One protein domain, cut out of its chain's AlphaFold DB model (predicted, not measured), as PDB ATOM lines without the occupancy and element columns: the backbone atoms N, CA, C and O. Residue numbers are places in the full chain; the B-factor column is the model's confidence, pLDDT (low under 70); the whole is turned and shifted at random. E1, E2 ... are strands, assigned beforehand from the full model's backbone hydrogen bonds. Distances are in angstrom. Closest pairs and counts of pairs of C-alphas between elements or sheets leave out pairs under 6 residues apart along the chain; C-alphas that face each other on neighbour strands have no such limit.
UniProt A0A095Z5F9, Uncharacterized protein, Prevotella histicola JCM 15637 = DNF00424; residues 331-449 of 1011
ATOM      1  N   LYS A 331      35.013  27.246 -36.957       82.31
ATOM      2  CA  LYS A 331      33.901  27.100 -36.008       82.31
ATOM      3  C   LYS A 331      32.680  27.867 -36.483       82.31
ATOM      4  O   LYS A 331      32.402  28.977 -36.029       82.31
ATOM      5  N   LYS A 332      31.962  27.251 -37.419       83.00
ATOM      6  CA  LYS A 332      30.749  27.805 -38.031       83.00
ATOM      7  C   LYS A 332      29.441  27.373 -37.351       83.00
ATOM      8  O   LYS A 332      28.391  27.961 -37.609       83.00
ATOM      9  N   TYR A 333      29.483  26.351 -36.492       86.88
ATOM     10  CA  TYR A 333      28.302  25.790 -35.833       86.88
ATOM     11  C   TYR A 333      28.071  26.384 -34.447       86.88
ATOM     12  O   TYR A 333      29.019  26.718 -33.735       86.88
ATOM     13  N   ILE A 334      26.804  26.465 -34.041       90.75
ATOM     14  CA  ILE A 334      26.406  26.919 -32.706       90.75
ATOM     15  C   ILE A 334      25.822  25.755 -31.927       90.75
ATOM     16  O   ILE A 334      24.863  25.127 -32.367       90.75
ATOM     17  N   TRP A 335      26.366  25.514 -30.742       92.81
ATOM     18  CA  TRP A 335      25.779  24.621 -29.754       92.81
ATOM     19  C   TRP A 335      25.107  25.410 -28.651       92.81
ATOM     20  O   TRP A 335      25.568  26.490 -28.287       92.81
ATOM     21  N   LYS A 336      24.044  24.836 -28.099       92.88
ATOM     22  CA  LYS A 336      23.219  25.399 -27.043       92.88
ATOM     23  C   LYS A 336      23.041  24.406 -25.906       92.88
ATOM     24  O   LYS A 336      22.945  23.205 -26.124       92.88
ATOM     25  N   LYS A 337      22.966  24.923 -24.687       93.56
ATOM     26  CA  LYS A 337      22.395  24.234 -23.527       93.56
ATOM     27  C   LYS A 337      21.669  25.248 -22.665       93.56
ATOM     28  O   LYS A 337      22.004  26.434 -22.687       93.56
ATOM     29  N   SER A 338      20.701  24.786 -21.893       94.25
ATOM     30  CA  SER A 338      19.825  25.670 -21.133       94.25
ATOM     31  C   SER A 338      19.770  25.255 -19.670       94.25
ATOM     32  O   SER A 338      19.720  24.069 -19.347       94.25
ATOM     33  N   VAL A 339      19.775  26.242 -18.776       93.75
ATOM     34  CA  VAL A 339      19.634  26.049 -17.330       93.75
ATOM     35  C   VAL A 339      18.344  26.715 -16.879       93.75
ATOM     36  O   VAL A 339      18.177  27.927 -17.009       93.75
ATOM     37  N   ILE A 340      17.429  25.920 -16.337       92.38
ATOM     38  CA  ILE A 340      16.089  26.359 -15.946       92.38
ATOM     39  C   ILE A 340      16.107  26.706 -14.459       92.38
ATOM     40  O   ILE A 340      16.591  25.912 -13.645       92.38
ATOM     41  N   LYS A 341      15.592  27.884 -14.089       91.69
ATOM     42  CA  LYS A 341      15.654  28.400 -12.715       91.69
ATOM     43  C   LYS A 341      14.281  28.760 -12.153       91.69
ATOM     44  O   LYS A 341      13.375  29.198 -12.867       91.69
ATOM     45  N   ASP A 342      14.147  28.589 -10.840       88.44
ATOM     46  CA  ASP A 342      12.976  29.030 -10.082       88.44
ATOM     47  C   ASP A 342      13.069  30.511  -9.671       88.44
ATOM     48  O   ASP A 342      14.076  31.188  -9.881       88.44
ATOM     49  N   SER A 343      12.018  31.026  -9.027       86.38
ATOM     50  CA  SER A 343      11.941  32.424  -8.568       86.38
ATOM     51  C   SER A 343      12.962  32.811  -7.488       86.38
ATOM     52  O   SER A 343      13.027  33.976  -7.097       86.38
ATOM     53  N   LYS A 344      13.751  31.853  -6.984       88.75
ATOM     54  CA  LYS A 344      14.846  32.051  -6.027       88.75
ATOM     55  C   LYS A 344      16.218  31.815  -6.668       88.75
ATOM     56  O   LYS A 344      17.182  31.623  -5.928       88.75
ATOM     57  N   GLU A 345      16.303  31.810  -8.002       86.81
ATOM     58  CA  GLU A 345      17.530  31.559  -8.776       86.81
ATOM     59  C   GLU A 345      18.133  30.158  -8.551       86.81
ATOM     60  O   GLU A 345      19.320  29.930  -8.791       86.81
ATOM     61  N   ARG A 346      17.338  29.187  -8.083       88.81
ATOM     62  CA  ARG A 346      17.803  27.802  -7.917       88.81
ATOM     63  C   ARG A 346      17.609  27.035  -9.216       88.81
ATOM     64  O   ARG A 346      16.561  27.150  -9.844       88.81
ATOM     65  N   ILE A 347      18.596  26.216  -9.575       90.94
ATOM     66  CA  ILE A 347      18.532  25.343 -10.752       90.94
ATOM     67  C   ILE A 347      17.472  24.262 -10.516       90.94
ATOM     68  O   ILE A 347      17.561  23.506  -9.548       90.94
ATOM     69  N   ILE A 348      16.478  24.215 -11.401       88.00
ATOM     70  CA  ILE A 348      15.441  23.179 -11.456       88.00
ATOM     71  C   ILE A 348      15.950  22.002 -12.293       88.00
ATOM     72  O   ILE A 348      15.893  20.857 -11.854       88.00
ATOM     73  N   GLU A 349      16.455  22.302 -13.491       89.12
ATOM     74  CA  GLU A 349      16.880  21.325 -14.495       89.12
ATOM     75  C   GLU A 349      17.934  21.955 -15.420       89.12
ATOM     76  O   GLU A 349      18.023  23.179 -15.555       89.12
ATOM     77  N   SER A 350      18.776  21.122 -16.023       89.94
ATOM     78  CA  SER A 350      19.716  21.512 -17.078       89.94
ATOM     79  C   SER A 350      19.479  20.600 -18.269       89.94
ATOM     80  O   SER A 350      19.377  19.390 -18.084       89.94
ATOM     81  N   THR A 351      19.361  21.179 -19.459       89.25
ATOM     82  CA  THR A 351      19.100  20.415 -20.682       89.25
ATOM     83  C   THR A 351      20.375  19.757 -21.192       89.25
ATOM     84  O   THR A 351      21.483  20.238 -20.925       89.25
ATOM     85  N   ASP A 352      20.210  18.717 -22.004       87.31
ATOM     86  CA  ASP A 352      21.290  18.223 -22.849       87.31
ATOM     87  C   ASP A 352      21.758  19.313 -23.831       87.31
ATOM     88  O   ASP A 352      21.087  20.330 -24.060       87.31
ATOM     89  N   THR A 353      22.960  19.127 -24.371       90.31
ATOM     90  CA  THR A 353      23.547  20.027 -25.366       90.31
ATOM     91  C   THR A 353      22.975  19.739 -26.752       90.31
ATOM     92  O   THR A 353      22.977  18.591 -27.184       90.31
ATOM     93  N   LEU A 354      22.578  20.782 -27.476       90.25
ATOM     94  CA  LEU A 354      21.961  20.717 -28.799       90.25
ATOM     95  C   LEU A 354      22.775  21.527 -29.818       90.25
ATOM     96  O   LEU A 354      23.163  22.656 -29.526       90.25
ATOM     97  N   CYS A 355      22.999  20.999 -31.022       88.81
ATOM     98  CA  CYS A 355      23.561  21.768 -32.136       88.81
ATOM     99  C   CYS A 355      22.437  22.491 -32.899       88.81
ATOM    100  O   CYS A 355      21.546  21.846 -33.441       88.81
ATOM    101  N   LEU A 356      22.499  23.823 -32.981       86.19
ATOM    102  CA  LEU A 356      21.524  24.669 -33.685       86.19
ATOM    103  C   LEU A 356      21.821  24.823 -35.185       86.19
ATOM    104  O   LEU A 356      20.998  25.349 -35.930       86.19
ATOM    105  N   GLY A 357      22.996  24.375 -35.638       82.50
ATOM    106  CA  GLY A 357      23.393  24.391 -37.048       82.50
ATOM    107  C   GLY A 357      24.464  25.429 -37.393       82.50
ATOM    108  O   GLY A 357      25.076  26.041 -36.515       82.50
ATOM    109  N   SER A 358      24.744  25.563 -38.695       83.44
ATOM    110  CA  SER A 358      25.830  26.387 -39.256       83.44
ATOM    111  C   SER A 358      25.417  27.855 -39.371       83.44
ATOM    112  O   SER A 358      25.050  28.319 -40.448       83.44
ATOM    113  N   LEU A 359      25.456  28.576 -38.254       82.56
ATOM    114  CA  LEU A 359      24.924  29.936 -38.138       82.56
ATOM    115  C   LEU A 359      26.008  31.014 -37.977       82.56
ATOM    116  O   LEU A 359      25.689  32.196 -37.998       82.56
ATOM    117  N   LEU A 360      27.283  30.655 -37.813       81.56
ATOM    118  CA  LEU A 360      28.377  31.629 -37.722       81.56
ATOM    119  C   LEU A 360      29.000  31.835 -39.105       81.56
ATOM    120  O   LEU A 360      29.560  30.906 -39.688       81.56
ATOM    121  N   LEU A 361      28.901  33.058 -39.630       77.00
ATOM    122  CA  LEU A 361      29.373  33.407 -40.969       77.00
ATOM    123  C   LEU A 361      30.700  34.164 -40.895       77.00
ATOM    124  O   LEU A 361      30.832  35.131 -40.151       77.00
ATOM    125  N   LYS A 362      31.658  33.803 -41.754       73.19
ATOM    126  CA  LYS A 362      32.931  34.536 -41.882       73.19
ATOM    127  C   LYS A 362      32.733  35.995 -42.304       73.19
ATOM    128  O   LYS A 362      33.467  36.883 -41.886       73.19
ATOM    129  N   ALA A 363      31.729  36.246 -43.145       74.56
ATOM    130  CA  ALA A 363      31.413  37.583 -43.637       74.56
ATOM    131  C   ALA A 363      30.712  38.463 -42.591       74.56
ATOM    132  O   ALA A 363      30.692  39.682 -42.761       74.56
ATOM    133  N   ASN A 364      30.091  37.868 -41.561       78.44
ATOM    134  CA  ASN A 364      29.224  38.612 -40.660       78.44
ATOM    135  C   ASN A 364      28.951  37.907 -39.322       78.44
ATOM    136  O   ASN A 364      28.554  36.744 -39.278       78.44
ATOM    137  N   SER A 365      29.071  38.650 -38.228       86.25
ATOM    138  CA  SER A 365      28.858  38.141 -36.874       86.25
ATOM    139  C   SER A 365      27.386  38.137 -36.464       86.25
ATOM    140  O   SER A 365      26.582  38.939 -36.939       86.25
ATOM    141  N   ILE A 366      27.032  37.290 -35.494       89.50
ATOM    142  CA  ILE A 366      25.732  37.380 -34.821       89.50
ATOM    143  C   ILE A 366      25.783  38.536 -33.825       89.50
ATOM    144  O   ILE A 366      26.596  38.548 -32.900       89.50
ATOM    145  N   ALA A 367      24.889  39.503 -34.016       90.06
ATOM    146  CA  ALA A 367      24.727  40.643 -33.127       90.06
ATOM    147  C   ALA A 367      23.844  40.299 -31.921       90.06
ATOM    148  O   ALA A 367      24.087  40.781 -30.814       90.06
ATOM    149  N   LYS A 368      22.798  39.492 -32.137       91.62
ATOM    150  CA  LYS A 368      21.779  39.198 -31.126       91.62
ATOM    151  C   LYS A 368      21.094  37.858 -31.393       91.62
ATOM    152  O   LYS A 368      20.859  37.512 -32.549       91.62
ATOM    153  N   ILE A 369      20.745  37.156 -30.317       93.19
ATOM    154  CA  ILE A 369      19.875  35.976 -30.340       93.19
ATOM    155  C   ILE A 369      18.649  36.296 -29.486       93.19
ATOM    156  O   ILE A 369      18.794  36.678 -28.323       93.19
ATOM    157  N   ASP A 370      17.466  36.199 -30.082       91.56
ATOM    158  CA  ASP A 370      16.183  36.372 -29.407       91.56
ATOM    159  C   ASP A 370      15.530  35.009 -29.165       91.56
ATOM    160  O   ASP A 370      15.471  34.175 -30.065       91.56
ATOM    161  N   GLU A 371      15.048  34.799 -27.944       92.88
ATOM    162  CA  GLU A 371      14.533  33.518 -27.461       92.88
ATOM    163  C   GLU A 371      13.019  33.560 -27.338       92.88
ATOM    164  O   GLU A 371      12.461  34.464 -26.703       92.88
ATOM    165  N   PHE A 372      12.361  32.550 -27.897       92.19
ATOM    166  CA  PHE A 372      10.919  32.406 -27.824       92.19
ATOM    167  C   PHE A 372      10.534  31.030 -27.289       92.19
ATOM    168  O   PHE A 372      11.232  30.043 -27.507       92.19
ATOM    169  N   TYR A 373       9.403  30.974 -26.592       92.88
ATOM    170  CA  TYR A 373       8.882  29.793 -25.920       92.88
ATOM    171  C   TYR A 373       7.462  29.481 -26.371       92.88
ATOM    172  O   TYR A 373       6.643  30.388 -26.538       92.88
ATOM    173  N   TYR A 374       7.164  28.197 -26.522       91.62
ATOM    174  CA  TYR A 374       5.825  27.699 -26.811       91.62
ATOM    175  C   TYR A 374       5.440  26.637 -25.787       91.62
ATOM    176  O   TYR A 374       6.270  25.826 -25.381       91.62
ATOM    177  N   PHE A 375       4.178  26.651 -25.364       91.12
ATOM    178  CA  PHE A 375       3.663  25.764 -24.323       91.12
ATOM    179  C   PHE A 375       2.618  24.833 -24.932       91.12
ATOM    180  O   PHE A 375       1.592  25.302 -25.441       91.12
ATOM    181  N   SER A 376       2.881  23.530 -24.873       88.44
ATOM    182  CA  SER A 376       2.018  22.486 -25.422       88.44
ATOM    183  C   SER A 376       1.598  21.470 -24.363       88.44
ATOM    184  O   SER A 376       2.186  21.345 -23.287       88.44
ATOM    185  N   ASP A 377       0.545  20.739 -24.698       87.31
ATOM    186  CA  ASP A 377       0.012  19.573 -23.995       87.31
ATOM    187  C   ASP A 377       0.583  18.242 -24.526       87.31
ATOM    188  O   ASP A 377       0.355  17.197 -23.922       87.31
ATOM    189  N   SER A 378       1.386  18.285 -25.600       81.44
ATOM    190  CA  SER A 378       2.093  17.141 -26.191       81.44
ATOM    191  C   SER A 378       3.610  17.359 -26.259       81.44
ATOM    192  O   SER A 378       4.074  18.434 -26.645       81.44
ATOM    193  N   GLN A 379       4.377  16.323 -25.903       77.56
ATOM    194  CA  GLN A 379       5.841  16.276 -26.047       77.56
ATOM    195  C   GLN A 379       6.282  15.765 -27.425       77.56
ATOM    196  O   GLN A 379       7.386  16.070 -27.865       77.56
ATOM    197  N   SER A 380       5.454  14.952 -28.082       74.62
ATOM    198  CA  SER A 380       5.797  14.272 -29.337       74.62
ATOM    199  C   SER A 380       5.437  15.085 -30.578       74.62
ATOM    200  O   SER A 380       5.984  14.837 -31.648       74.62
ATOM    201  N   GLU A 381       4.537  16.061 -30.454       76.19
ATOM    202  CA  GLU A 381       4.147  16.939 -31.558       76.19
ATOM    203  C   GLU A 381       4.964  18.231 -31.523       76.19
ATOM    204  O   GLU A 381       4.705  19.133 -30.723       76.19
ATOM    205  N   MET A 382       5.967  18.317 -32.402       74.94
ATOM    206  CA  MET A 382       6.760  19.534 -32.564       74.94
ATOM    207  C   MET A 382       5.864  20.692 -33.045       74.94
ATOM    208  O   MET A 382       5.119  20.522 -34.016       74.94
ATOM    209  N   PRO A 383       5.944  21.886 -32.427       79.00
ATOM    210  CA  PRO A 383       5.219  23.061 -32.894       79.00
ATOM    211  C   PRO A 383       5.593  23.432 -34.335       79.00
ATOM    212  O   PRO A 383       6.732  23.243 -34.765       79.00
ATOM    213  N   ILE A 384       4.645  24.021 -35.067       76.88
ATOM    214  CA  ILE A 384       4.879  24.506 -36.435       76.88
ATOM    215  C   ILE A 384       6.044  25.506 -36.433       76.88
ATOM    216  O   ILE A 384       6.050  26.463 -35.654       76.88
ATOM    217  N   ILE A 385       7.011  25.280 -37.326       73.56
ATOM    218  CA  ILE A 385       8.192  26.130 -37.489       73.56
ATOM    219  C   ILE A 385       7.745  27.517 -37.982       73.56
ATOM    220  O   ILE A 385       7.144  27.603 -39.055       73.56
ATOM    221  N   PRO A 386       8.024  28.604 -37.243       74.19
ATOM    222  CA  PRO A 386       7.745  29.952 -37.726       74.19
ATOM    223  C   PRO A 386       8.692  30.298 -38.887       74.19
ATOM    224  O   PRO A 386       9.906  30.168 -38.746       74.19
ATOM    225  N   LEU A 387       8.173  30.758 -40.034       70.00
ATOM    226  CA  LEU A 387       9.007  31.084 -41.205       70.00
ATOM    227  C   LEU A 387       9.525  32.530 -41.165       70.00
ATOM    228  O   LEU A 387      10.369  32.917 -41.974       70.00
ATOM    229  N   SER A 388       9.027  33.353 -40.235       69.19
ATOM    230  CA  SER A 388       9.455  34.743 -40.041       69.19
ATOM    231  C   SER A 388       9.076  35.291 -38.658       69.19
ATOM    232  O   SER A 388       8.220  34.745 -37.963       69.19
ATOM    233  N   GLU A 389       9.654  36.436 -38.278       64.94
ATOM    234  CA  GLU A 389       9.319  37.174 -37.043       64.94
ATOM    235  C   GLU A 389       7.828  37.576 -36.972       64.94
ATOM    236  O   GLU A 389       7.261  37.697 -35.889       64.94
ATOM    237  N   THR A 390       7.166  37.726 -38.124       66.00
ATOM    238  CA  THR A 390       5.725  38.011 -38.232       66.00
ATOM    239  C   THR A 390       4.822  36.790 -38.024       66.00
ATOM    240  O   THR A 390       3.613  36.957 -37.879       66.00
ATOM    241  N   GLU A 391       5.382  35.579 -37.979       68.50
ATOM    242  CA  GLU A 391       4.648  34.309 -37.861       68.50
ATOM    243  C   GLU A 391       4.783  33.636 -36.485       68.50
ATOM    244  O   GLU A 391       4.288  32.529 -36.288       68.50
ATOM    245  N   LEU A 392       5.367  34.315 -35.492       73.19
ATOM    246  CA  LEU A 392       5.508  33.848 -34.102       73.19
ATOM    247  C   LEU A 392       4.173  33.752 -33.319       73.19
ATOM    248  O   LEU A 392       4.130  33.906 -32.099       73.19
ATOM    249  N   ASN A 393       3.049  33.497 -33.990       74.44
ATOM    250  CA  ASN A 393       1.734  33.403 -33.362       74.44
ATOM    251  C   ASN A 393       1.697  32.269 -32.324       74.44
ATOM    252  O   ASN A 393       1.796  31.094 -32.656       74.44
ATOM    253  N   GLY A 394       1.527  32.636 -31.051       78.69
ATOM    254  CA  GLY A 394       1.492  31.700 -29.922       78.69
ATOM    255  C   GLY A 394       2.830  31.524 -29.199       78.69
ATOM    256  O   GLY A 394       2.827  31.068 -28.059       78.69
ATOM    257  N   TRP A 395       3.938  31.959 -29.800       88.25
ATOM    258  CA  TRP A 395       5.248  32.004 -29.161       88.25
ATOM    259  C   TRP A 395       5.367  33.220 -28.226       88.25
ATOM    260  O   TRP A 395       4.818  34.295 -28.485       88.25
ATOM    261  N   LYS A 396       6.065  33.051 -27.103       88.12
ATOM    262  CA  LYS A 396       6.199  34.034 -26.015       88.12
ATOM    263  C   LYS A 396       7.661  34.321 -25.724       88.12
ATOM    264  O   LYS A 396       8.496  33.450 -25.876       88.12
ATOM    265  N   THR A 397       7.977  35.509 -25.227       87.25
ATOM    266  CA  THR A 397       9.345  35.858 -24.794       87.25
ATOM    267  C   THR A 397       9.620  35.515 -23.327       87.25
ATOM    268  O   THR A 397      10.756  35.625 -22.874       87.25
ATOM    269  N   SER A 398       8.595  35.104 -22.571       87.12
ATOM    270  CA  SER A 398       8.722  34.689 -21.171       87.12
ATOM    271  C   SER A 398       8.506  33.179 -21.025       87.12
ATOM    272  O   SER A 398       7.490  32.685 -21.515       87.12
ATOM    273  N   PRO A 399       9.378  32.451 -20.300       85.06
ATOM    274  CA  PRO A 399       9.206  31.021 -20.029       85.06
ATOM    275  C   PRO A 399       8.205  30.728 -18.890       85.06
ATOM    276  O   PRO A 399       7.953  29.570 -18.567       85.06
ATOM    277  N   SER A 400       7.628  31.761 -18.261       81.38
ATOM    278  CA  SER A 400       6.848  31.653 -17.017       81.38
ATOM    279  C   SER A 400       5.372  31.266 -17.179       81.38
ATOM    280  O   SER A 400       4.620  31.346 -16.209       81.38
ATOM    281  N   GLU A 401       4.927  30.913 -18.386       81.00
ATOM    282  CA  GLU A 401       3.520  30.591 -18.684       81.00
ATOM    283  C   GLU A 401       3.234  29.077 -18.732       81.00
ATOM    284  O   GLU A 401       2.109  28.683 -19.028       81.00
ATOM    285  N   ALA A 402       4.213  28.222 -18.410       81.31
ATOM    286  CA  ALA A 402       3.999  26.778 -18.316       81.31
ATOM    287  C   ALA A 402       3.033  26.432 -17.165       81.31
ATOM    288  O   ALA A 402       3.199  26.904 -16.037       81.31
ATOM    289  N   THR A 403       2.040  25.589 -17.443       82.88
ATOM    290  CA  THR A 403       1.009  25.163 -16.481       82.88
ATOM    291  C   THR A 403       0.875  23.641 -16.457       82.88
ATOM    292  O   THR A 403       1.490  22.947 -17.262       82.88
ATOM    293  N   GLU A 404       0.062  23.099 -15.543       79.19
ATOM    294  CA  GLU A 404      -0.274  21.665 -15.562       79.19
ATOM    295  C   GLU A 404      -1.005  21.254 -16.852       79.19
ATOM    296  O   GLU A 404      -0.780  20.149 -17.338       79.19
ATOM    297  N   ASP A 405      -1.803  22.153 -17.441       81.88
ATOM    298  CA  ASP A 405      -2.550  21.901 -18.685       81.88
ATOM    299  C   ASP A 405      -1.669  21.965 -19.943       81.88
ATOM    300  O   ASP A 405      -2.012  21.401 -20.977       81.88
ATOM    301  N   LYS A 406      -0.536  22.674 -19.877       87.00
ATOM    302  CA  LYS A 406       0.444  22.797 -20.966       87.00
ATOM    303  C   LYS A 406       1.859  22.618 -20.418       87.00
ATOM    304  O   LYS A 406       2.598  23.603 -20.290       87.00
ATOM    305  N   PRO A 407       2.222  21.388 -20.018       87.25
ATOM    306  CA  PRO A 407       3.433  21.167 -19.255       87.25
ATOM    307  C   PRO A 407       4.691  21.127 -20.125       87.25
ATOM    308  O   PRO A 407       5.784  21.221 -19.577       87.25
ATOM    309  N   TYR A 408       4.593  20.987 -21.446       88.69
ATOM    310  CA  TYR A 408       5.765  20.851 -22.309       88.69
ATOM    311  C   TYR A 408       6.190  22.209 -22.856       88.69
ATOM    312  O   TYR A 408       5.410  22.917 -23.495       88.69
ATOM    313  N   VAL A 409       7.438  22.579 -22.578       91.00
ATOM    314  CA  VAL A 409       8.019  23.855 -22.986       91.00
ATOM    315  C   VAL A 409       8.936  23.610 -24.174       91.00
ATOM    316  O   VAL A 409       9.876  22.823 -24.083       91.00
ATOM    317  N   TRP A 410       8.672  24.309 -25.268       91.75
ATOM    318  CA  TRP A 410       9.489  24.323 -26.478       91.75
ATOM    319  C   TRP A 410      10.184  25.664 -26.613       91.75
ATOM    320  O   TRP A 410       9.670  26.677 -26.135       91.75
ATOM    321  N   ASN A 411      11.328  25.682 -27.285       92.81
ATOM    322  CA  ASN A 411      12.110  26.886 -27.505       92.81
ATOM    323  C   ASN A 411      12.564  27.003 -28.968       92.81
ATOM    324  O   ASN A 411      12.811  25.997 -29.627       92.81
ATOM    325  N   VAL A 412      12.611  28.236 -29.473       91.56
ATOM    326  CA  VAL A 412      13.117  28.579 -30.807       91.56
ATOM    327  C   VAL A 412      13.848  29.917 -30.757       91.56
ATOM    328  O   VAL A 412      13.432  30.843 -30.053       91.56
ATOM    329  N   GLU A 413      14.930  30.022 -31.522       92.75
ATOM    330  CA  GLU A 413      15.775  31.208 -31.600       92.75
ATOM    331  C   GLU A 413      15.526  32.023 -32.878       92.75
ATOM    332  O   GLU A 413      15.301  31.475 -33.960       92.75
ATOM    333  N   ILE A 414      15.661  33.347 -32.783       90.75
ATOM    334  CA  ILE A 414      15.872  34.229 -33.938       90.75
ATOM    335  C   ILE A 414      17.271  34.834 -33.852       90.75
ATOM    336  O   ILE A 414      17.597  35.571 -32.920       90.75
ATOM    337  N   PHE A 415      18.086  34.562 -34.866       90.31
ATOM    338  CA  PHE A 415      19.438  35.089 -35.016       90.31
ATOM    339  C   PHE A 415      19.388  36.385 -35.819       90.31
ATOM    340  O   PHE A 415      18.846  36.402 -36.921       90.31
ATOM    341  N   THR A 416      19.952  37.467 -35.283       91.62
ATOM    342  CA  THR A 416      20.135  38.738 -36.000       91.62
ATOM    343  C   THR A 416      21.622  38.982 -36.227       91.62
ATOM    344  O   THR A 416      22.394  39.034 -35.264       91.62
ATOM    345  N   TYR A 417      22.022  39.161 -37.483       90.25
ATOM    346  CA  TYR A 417      23.416  39.389 -37.862       90.25
ATOM    347  C   TYR A 417      23.781  40.877 -37.867       90.25
ATOM    348  O   TYR A 417      22.913  41.753 -37.908       90.25
ATOM    349  N   THR A 418      25.078  41.191 -37.841       88.25
ATOM    350  CA  THR A 418      25.585  42.574 -37.805       88.25
ATOM    351  C   THR A 418      25.287  43.401 -39.066       88.25
ATOM    352  O   THR A 418      25.410  44.622 -39.020       88.25
ATOM    353  N   ASP A 419      24.818  42.778 -40.153       87.12
ATOM    354  CA  ASP A 419      24.346  43.459 -41.378       87.12
ATOM    355  C   ASP A 419      22.829  43.730 -41.364       87.12
ATOM    356  O   ASP A 419      22.295  44.335 -42.292       87.12
ATOM    357  N   GLY A 420      22.133  43.298 -40.305       85.12
ATOM    358  CA  GLY A 420      20.689  43.442 -40.132       85.12
ATOM    359  C   GLY A 420      19.848  42.287 -40.683       85.12
ATOM    360  O   GLY A 420      18.633  42.296 -40.479       85.12
ATOM    361  N   THR A 421      20.446  41.291 -41.344       87.75
ATOM    362  CA  THR A 421      19.728  40.082 -41.777       87.75
ATOM    363  C   THR A 421      19.331  39.207 -40.582       87.75
ATOM    364  O   THR A 421      19.889  39.333 -39.485       87.75
ATOM    365  N   LYS A 422      18.329  38.336 -40.769       88.00
ATOM    366  CA  LYS A 422      17.799  37.462 -39.714       88.00
ATOM    367  C   LYS A 422      17.567  36.030 -40.200       88.00
ATOM    368  O   LYS A 422      17.181  35.828 -41.348       88.00
ATOM    369  N   THR A 423      17.731  35.056 -39.305       87.81
ATOM    370  CA  THR A 423      17.420  33.633 -39.535       87.81
ATOM    371  C   THR A 423      16.661  33.066 -38.337       87.81
ATOM    372  O   THR A 423      16.934  33.454 -37.203       87.81
ATOM    373  N   VAL A 424      15.713  32.159 -38.582       86.75
ATOM    374  CA  VAL A 424      14.936  31.472 -37.538       86.75
ATOM    375  C   VAL A 424      15.488  30.059 -37.339       86.75
ATOM    376  O   VAL A 424      15.801  29.381 -38.319       86.75
ATOM    377  N   GLY A 425      15.647  29.643 -36.083       86.25
ATOM    378  CA  GLY A 425      16.051  28.290 -35.700       86.25
ATOM    379  C   GLY A 425      14.922  27.263 -35.827       86.25
ATOM    380  O   GLY A 425      13.775  27.591 -36.135       86.25
ATOM    381  N   ILE A 426      15.245  25.998 -35.564       85.00
ATOM    382  CA  ILE A 426      14.259  24.911 -35.516       85.00
ATOM    383  C   ILE A 426      13.763  24.774 -34.066       85.00
ATOM    384  O   ILE A 426      14.601  24.671 -33.168       85.00
ATOM    385  N   PRO A 427      12.439  24.755 -33.815       89.56
ATOM    386  CA  PRO A 427      11.878  24.482 -32.497       89.56
ATOM    387  C   PRO A 427      12.425  23.195 -31.874       89.56
ATOM    388  O   PRO A 427      12.431  22.146 -32.513       89.56
ATOM    389  N   HIS A 428      12.817  23.251 -30.603       89.00
ATOM    390  CA  HIS A 428      13.280  22.083 -29.853       89.00
ATOM    391  C   HIS A 428      12.637  22.000 -28.471       89.00
ATOM    392  O   HIS A 428      12.167  22.993 -27.906       89.00
ATOM    393  N   PHE A 429      12.558  20.776 -27.953       89.56
ATOM    394  CA  PHE A 429      11.992  20.508 -26.640       89.56
ATOM    395  C   PHE A 429      12.961  20.973 -25.549       89.56
ATOM    396  O   PHE A 429      14.120  20.565 -25.525       89.56
ATOM    397  N   LEU A 430      12.470  21.804 -24.628       89.12
ATOM    398  CA  LEU A 430      13.276  22.381 -23.558       89.12
ATOM    399  C   LEU A 430      13.137  21.590 -22.251       89.12
ATOM    400  O   LEU A 430      14.138  21.144 -21.696       89.12
ATOM    401  N   CYS A 431      11.914  21.446 -21.732       87.12
ATOM    402  CA  CYS A 431      11.645  20.727 -20.481       87.12
ATOM    403  C   CYS A 431      10.152  20.455 -20.257       87.12
ATOM    404  O   CYS A 431       9.286  21.022 -20.928       87.12
ATOM    405  N   THR A 432       9.848  19.653 -19.231       87.75
ATOM    406  CA  THR A 432       8.485  19.445 -18.719       87.75
ATOM    407  C   THR A 432       8.286  20.188 -17.395       87.75
ATOM    408  O   THR A 432       9.089  20.054 -16.473       87.75
ATOM    409  N   TYR A 433       7.183  20.918 -17.255       82.19
ATOM    410  CA  TYR A 433       6.733  21.544 -16.016       82.19
ATOM    411  C   TYR A 433       6.472  20.496 -14.920       82.19
ATOM    412  O   TYR A 433       5.756  19.518 -15.131       82.19
ATOM    413  N   ARG A 434       7.033  20.707 -13.719       79.31
ATOM    414  CA  ARG A 434       6.962  19.765 -12.577       79.31
ATOM    415  C   ARG A 434       6.461  20.420 -11.284       79.31
ATOM    416  O   ARG A 434       7.057  20.234 -10.227       79.31
ATOM    417  N   GLN A 435       5.400  21.229 -11.360       78.25
ATOM    418  CA  GLN A 435       4.804  21.944 -10.209       78.25
ATOM    419  C   GLN A 435       5.726  22.966  -9.510       78.25
ATOM    420  O   GLN A 435       5.381  23.517  -8.464       78.25
ATOM    421  N   ILE A 436       6.891  23.252 -10.094       81.56
ATOM    422  CA  ILE A 436       7.775  24.348  -9.703       81.56
ATOM    423  C   ILE A 436       7.710  25.379 -10.837       81.56
ATOM    424  O   ILE A 436       8.110  25.048 -11.954       81.56
ATOM    425  N   PRO A 437       7.204  26.603 -10.591       83.38
ATOM    426  CA  PRO A 437       7.139  27.640 -11.615       83.38
ATOM    427  C   PRO A 437       8.520  27.976 -12.181       83.38
ATOM    428  O   PRO A 437       9.454  28.259 -11.423       83.38
ATOM    429  N   ILE A 438       8.623  27.984 -13.510       87.81
ATOM    430  CA  ILE A 438       9.813  28.436 -14.230       87.81
ATOM    431  C   ILE A 438       9.832  29.963 -14.167       87.81
ATOM    432  O   ILE A 438       8.918  30.619 -14.663       87.81
ATOM    433  N   ALA A 439      10.846  30.541 -13.528       88.31
ATOM    434  CA  ALA A 439      10.981  31.996 -13.446       88.31
ATOM    435  C   ALA A 439      11.862  32.544 -14.567       88.31
ATOM    436  O   ALA A 439      11.578  33.609 -15.112       88.31
ATOM    437  N   SER A 440      12.924  31.819 -14.916       90.56
ATOM    438  CA  SER A 440      13.852  32.198 -15.974       90.56
ATOM    439  C   SER A 440      14.532  30.968 -16.570       90.56
ATOM    440  O   SER A 440      14.614  29.904 -15.947       90.56
ATOM    441  N   VAL A 441      15.022  31.126 -17.796       92.12
ATOM    442  CA  VAL A 441      15.877  30.150 -18.470       92.12
ATOM    443  C   VAL A 441      17.134  30.885 -18.911       92.12
ATOM    444  O   VAL A 441      17.063  31.937 -19.545       92.12
ATOM    445  N   GLU A 442      18.289  30.360 -18.522       93.94
ATOM    446  CA  GLU A 442      19.588  30.858 -18.955       93.94
ATOM    447  C   GLU A 442      20.095  29.976 -20.092       93.94
ATOM    448  O   GLU A 442      20.413  28.803 -19.884       93.94
ATOM    449  N   HIS A 443      20.171  30.543 -21.291       94.38
ATOM    450  CA  HIS A 443      20.718  29.862 -22.456       94.38
ATOM    451  C   HIS A 443      22.205  30.162 -22.589       94.38
ATOM    452  O   HIS A 443      22.631  31.316 -22.543       94.38
ATOM    453  N   GLN A 444      22.991  29.106 -22.749       94.44
ATOM    454  CA  GLN A 444      24.421  29.184 -22.990       94.44
ATOM    455  C   GLN A 444      24.726  28.633 -24.372       94.44
ATOM    456  O   GLN A 444      24.185  27.604 -24.775       94.44
ATOM    457  N   TYR A 445      25.647  29.297 -25.051       93.62
ATOM    458  CA  TYR A 445      26.045  29.036 -26.417       93.62
ATOM    459  C   TYR A 445      27.543  28.788 -26.511       93.62
ATOM    460  O   TYR A 445      28.316  29.408 -25.780       93.62
ATOM    461  N   ALA A 446      27.963  27.920 -27.425       91.88
ATOM    462  CA  ALA A 446      29.371  27.693 -27.722       91.88
ATOM    463  C   ALA A 446      29.585  27.506 -29.236       91.88
ATOM    464  O   ALA A 446      28.784  26.816 -29.874       91.88
ATOM    465  N   PRO A 447      30.642  28.100 -29.823       88.62
ATOM    466  CA  PRO A 447      31.010  27.840 -31.209       88.62
ATOM    467  C   PRO A 447      31.647  26.448 -31.337       88.62
ATOM    468  O   PRO A 447      32.368  26.004 -30.439       88.62
ATOM    469  N   SER A 448      31.413  25.774 -32.459       83.56
ATOM    470  CA  SER A 448      31.989  24.461 -32.768       83.56
ATOM    471  C   SER A 448      32.318  24.331 -34.251       83.56
ATOM    472  O   SER A 448      31.660  24.936 -35.100       83.56
ATOM    473  N   ASP A 449      33.312  23.510 -34.562       75.56
ATOM    474  CA  ASP A 449      33.621  23.014 -35.907       75.56
ATOM    475  C   ASP A 449      32.935  21.662 -36.195       75.56
ATOM    476  O   ASP A 449      33.086  21.106 -37.280       75.56
TER     477      ASP A 449
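This is residues 331 to 449 of the 1011 residues of an uncharacterized protein of Prevotella histicola JCM 15637 = DNF00424 (UniProt A0A095Z5F9). What does the model look like? Two strongly twisted sheets of four strands, E4 to E7 and E1, E2, E3 with E8, lie face to face as a loose sandwich with their long strands crossed, and the long link of residues 377 to 407 loops over the second face of the E4 to E7 sheet. What are its parts and size? The printed part has 119 residues with no named helix and eight named strands, E1 to E8 in order along the chain, in two branched antiparallel sheets. The class is all strand, though under half of the residues, 56, are in named elements. It is compact, with a radius of gyration of the C-alphas of 14.6 A, and elongated, spanning 45 by 29 by 23 A.

Where is the sheet with the longest strand? E4 is residues 366 to 376, 29.5 A long, from C-alpha 366 at (25.732, 37.380, -34.821). E5 is residues 408 to 417, 30.0 A, E6 is 422 to 424 and E7 is 428 to 432. Where is the other sheet? E1 is residues 333 to 341, 26.5 A, from C-alpha 333 at (28.302, 25.790, -35.833), E2 is 347 to 350 and E3 is 354 to 358. E8 is residues 440 to 448, 25.9 A, ending with C-alpha 448 at (31.989, 24.461, -32.768).

How is the sheet round E5 paired? E4, E5 and E6 form a meander, each strand the antiparallel neighbour of the one before, with hairpins E4 and E5, and E5 and E6; N 412 and O 372 are 3.0 A apart, N 415 and O 423 2.8 A, within hydrogen-bond range. E4 is on one side of E5; on the other side are E6, beside residues 414 to 416, and E7, antiparallel beside 408 to 411, with N 411 and O 428 at 2.9 A. How is the sheet round E1 paired? E8 is on one side of E1, antiparallel at 159 degrees, with N 337 and O 444 at 2.9 A. On the other side are E2, in a hairpin with E1, with N 340 and O 349 at 2.9 A, and E3, antiparallel, with N 336 and O 354 at 2.8 A. How near do the sheets come? The closest C-alphas of E1 and E7, Ser 338 and Leu 430, are 7.7 A apart; E1 and E5 are apart, as are E4 and E8.

How far does it reach? The two C-alphas farthest apart, those of Ala 363 and Gln 435, are 45.5 A apart; those of Lys 331 and Asp 449, first and last printed, are 4.1 A apart. Which link is long, and is anything cut? The link E4 to E5 is long, 31 residues, and the printed part has no cut. Where is confidence low? Mean pLDDT of the printed part is 85.6, and residues 388 to 391 are under 70.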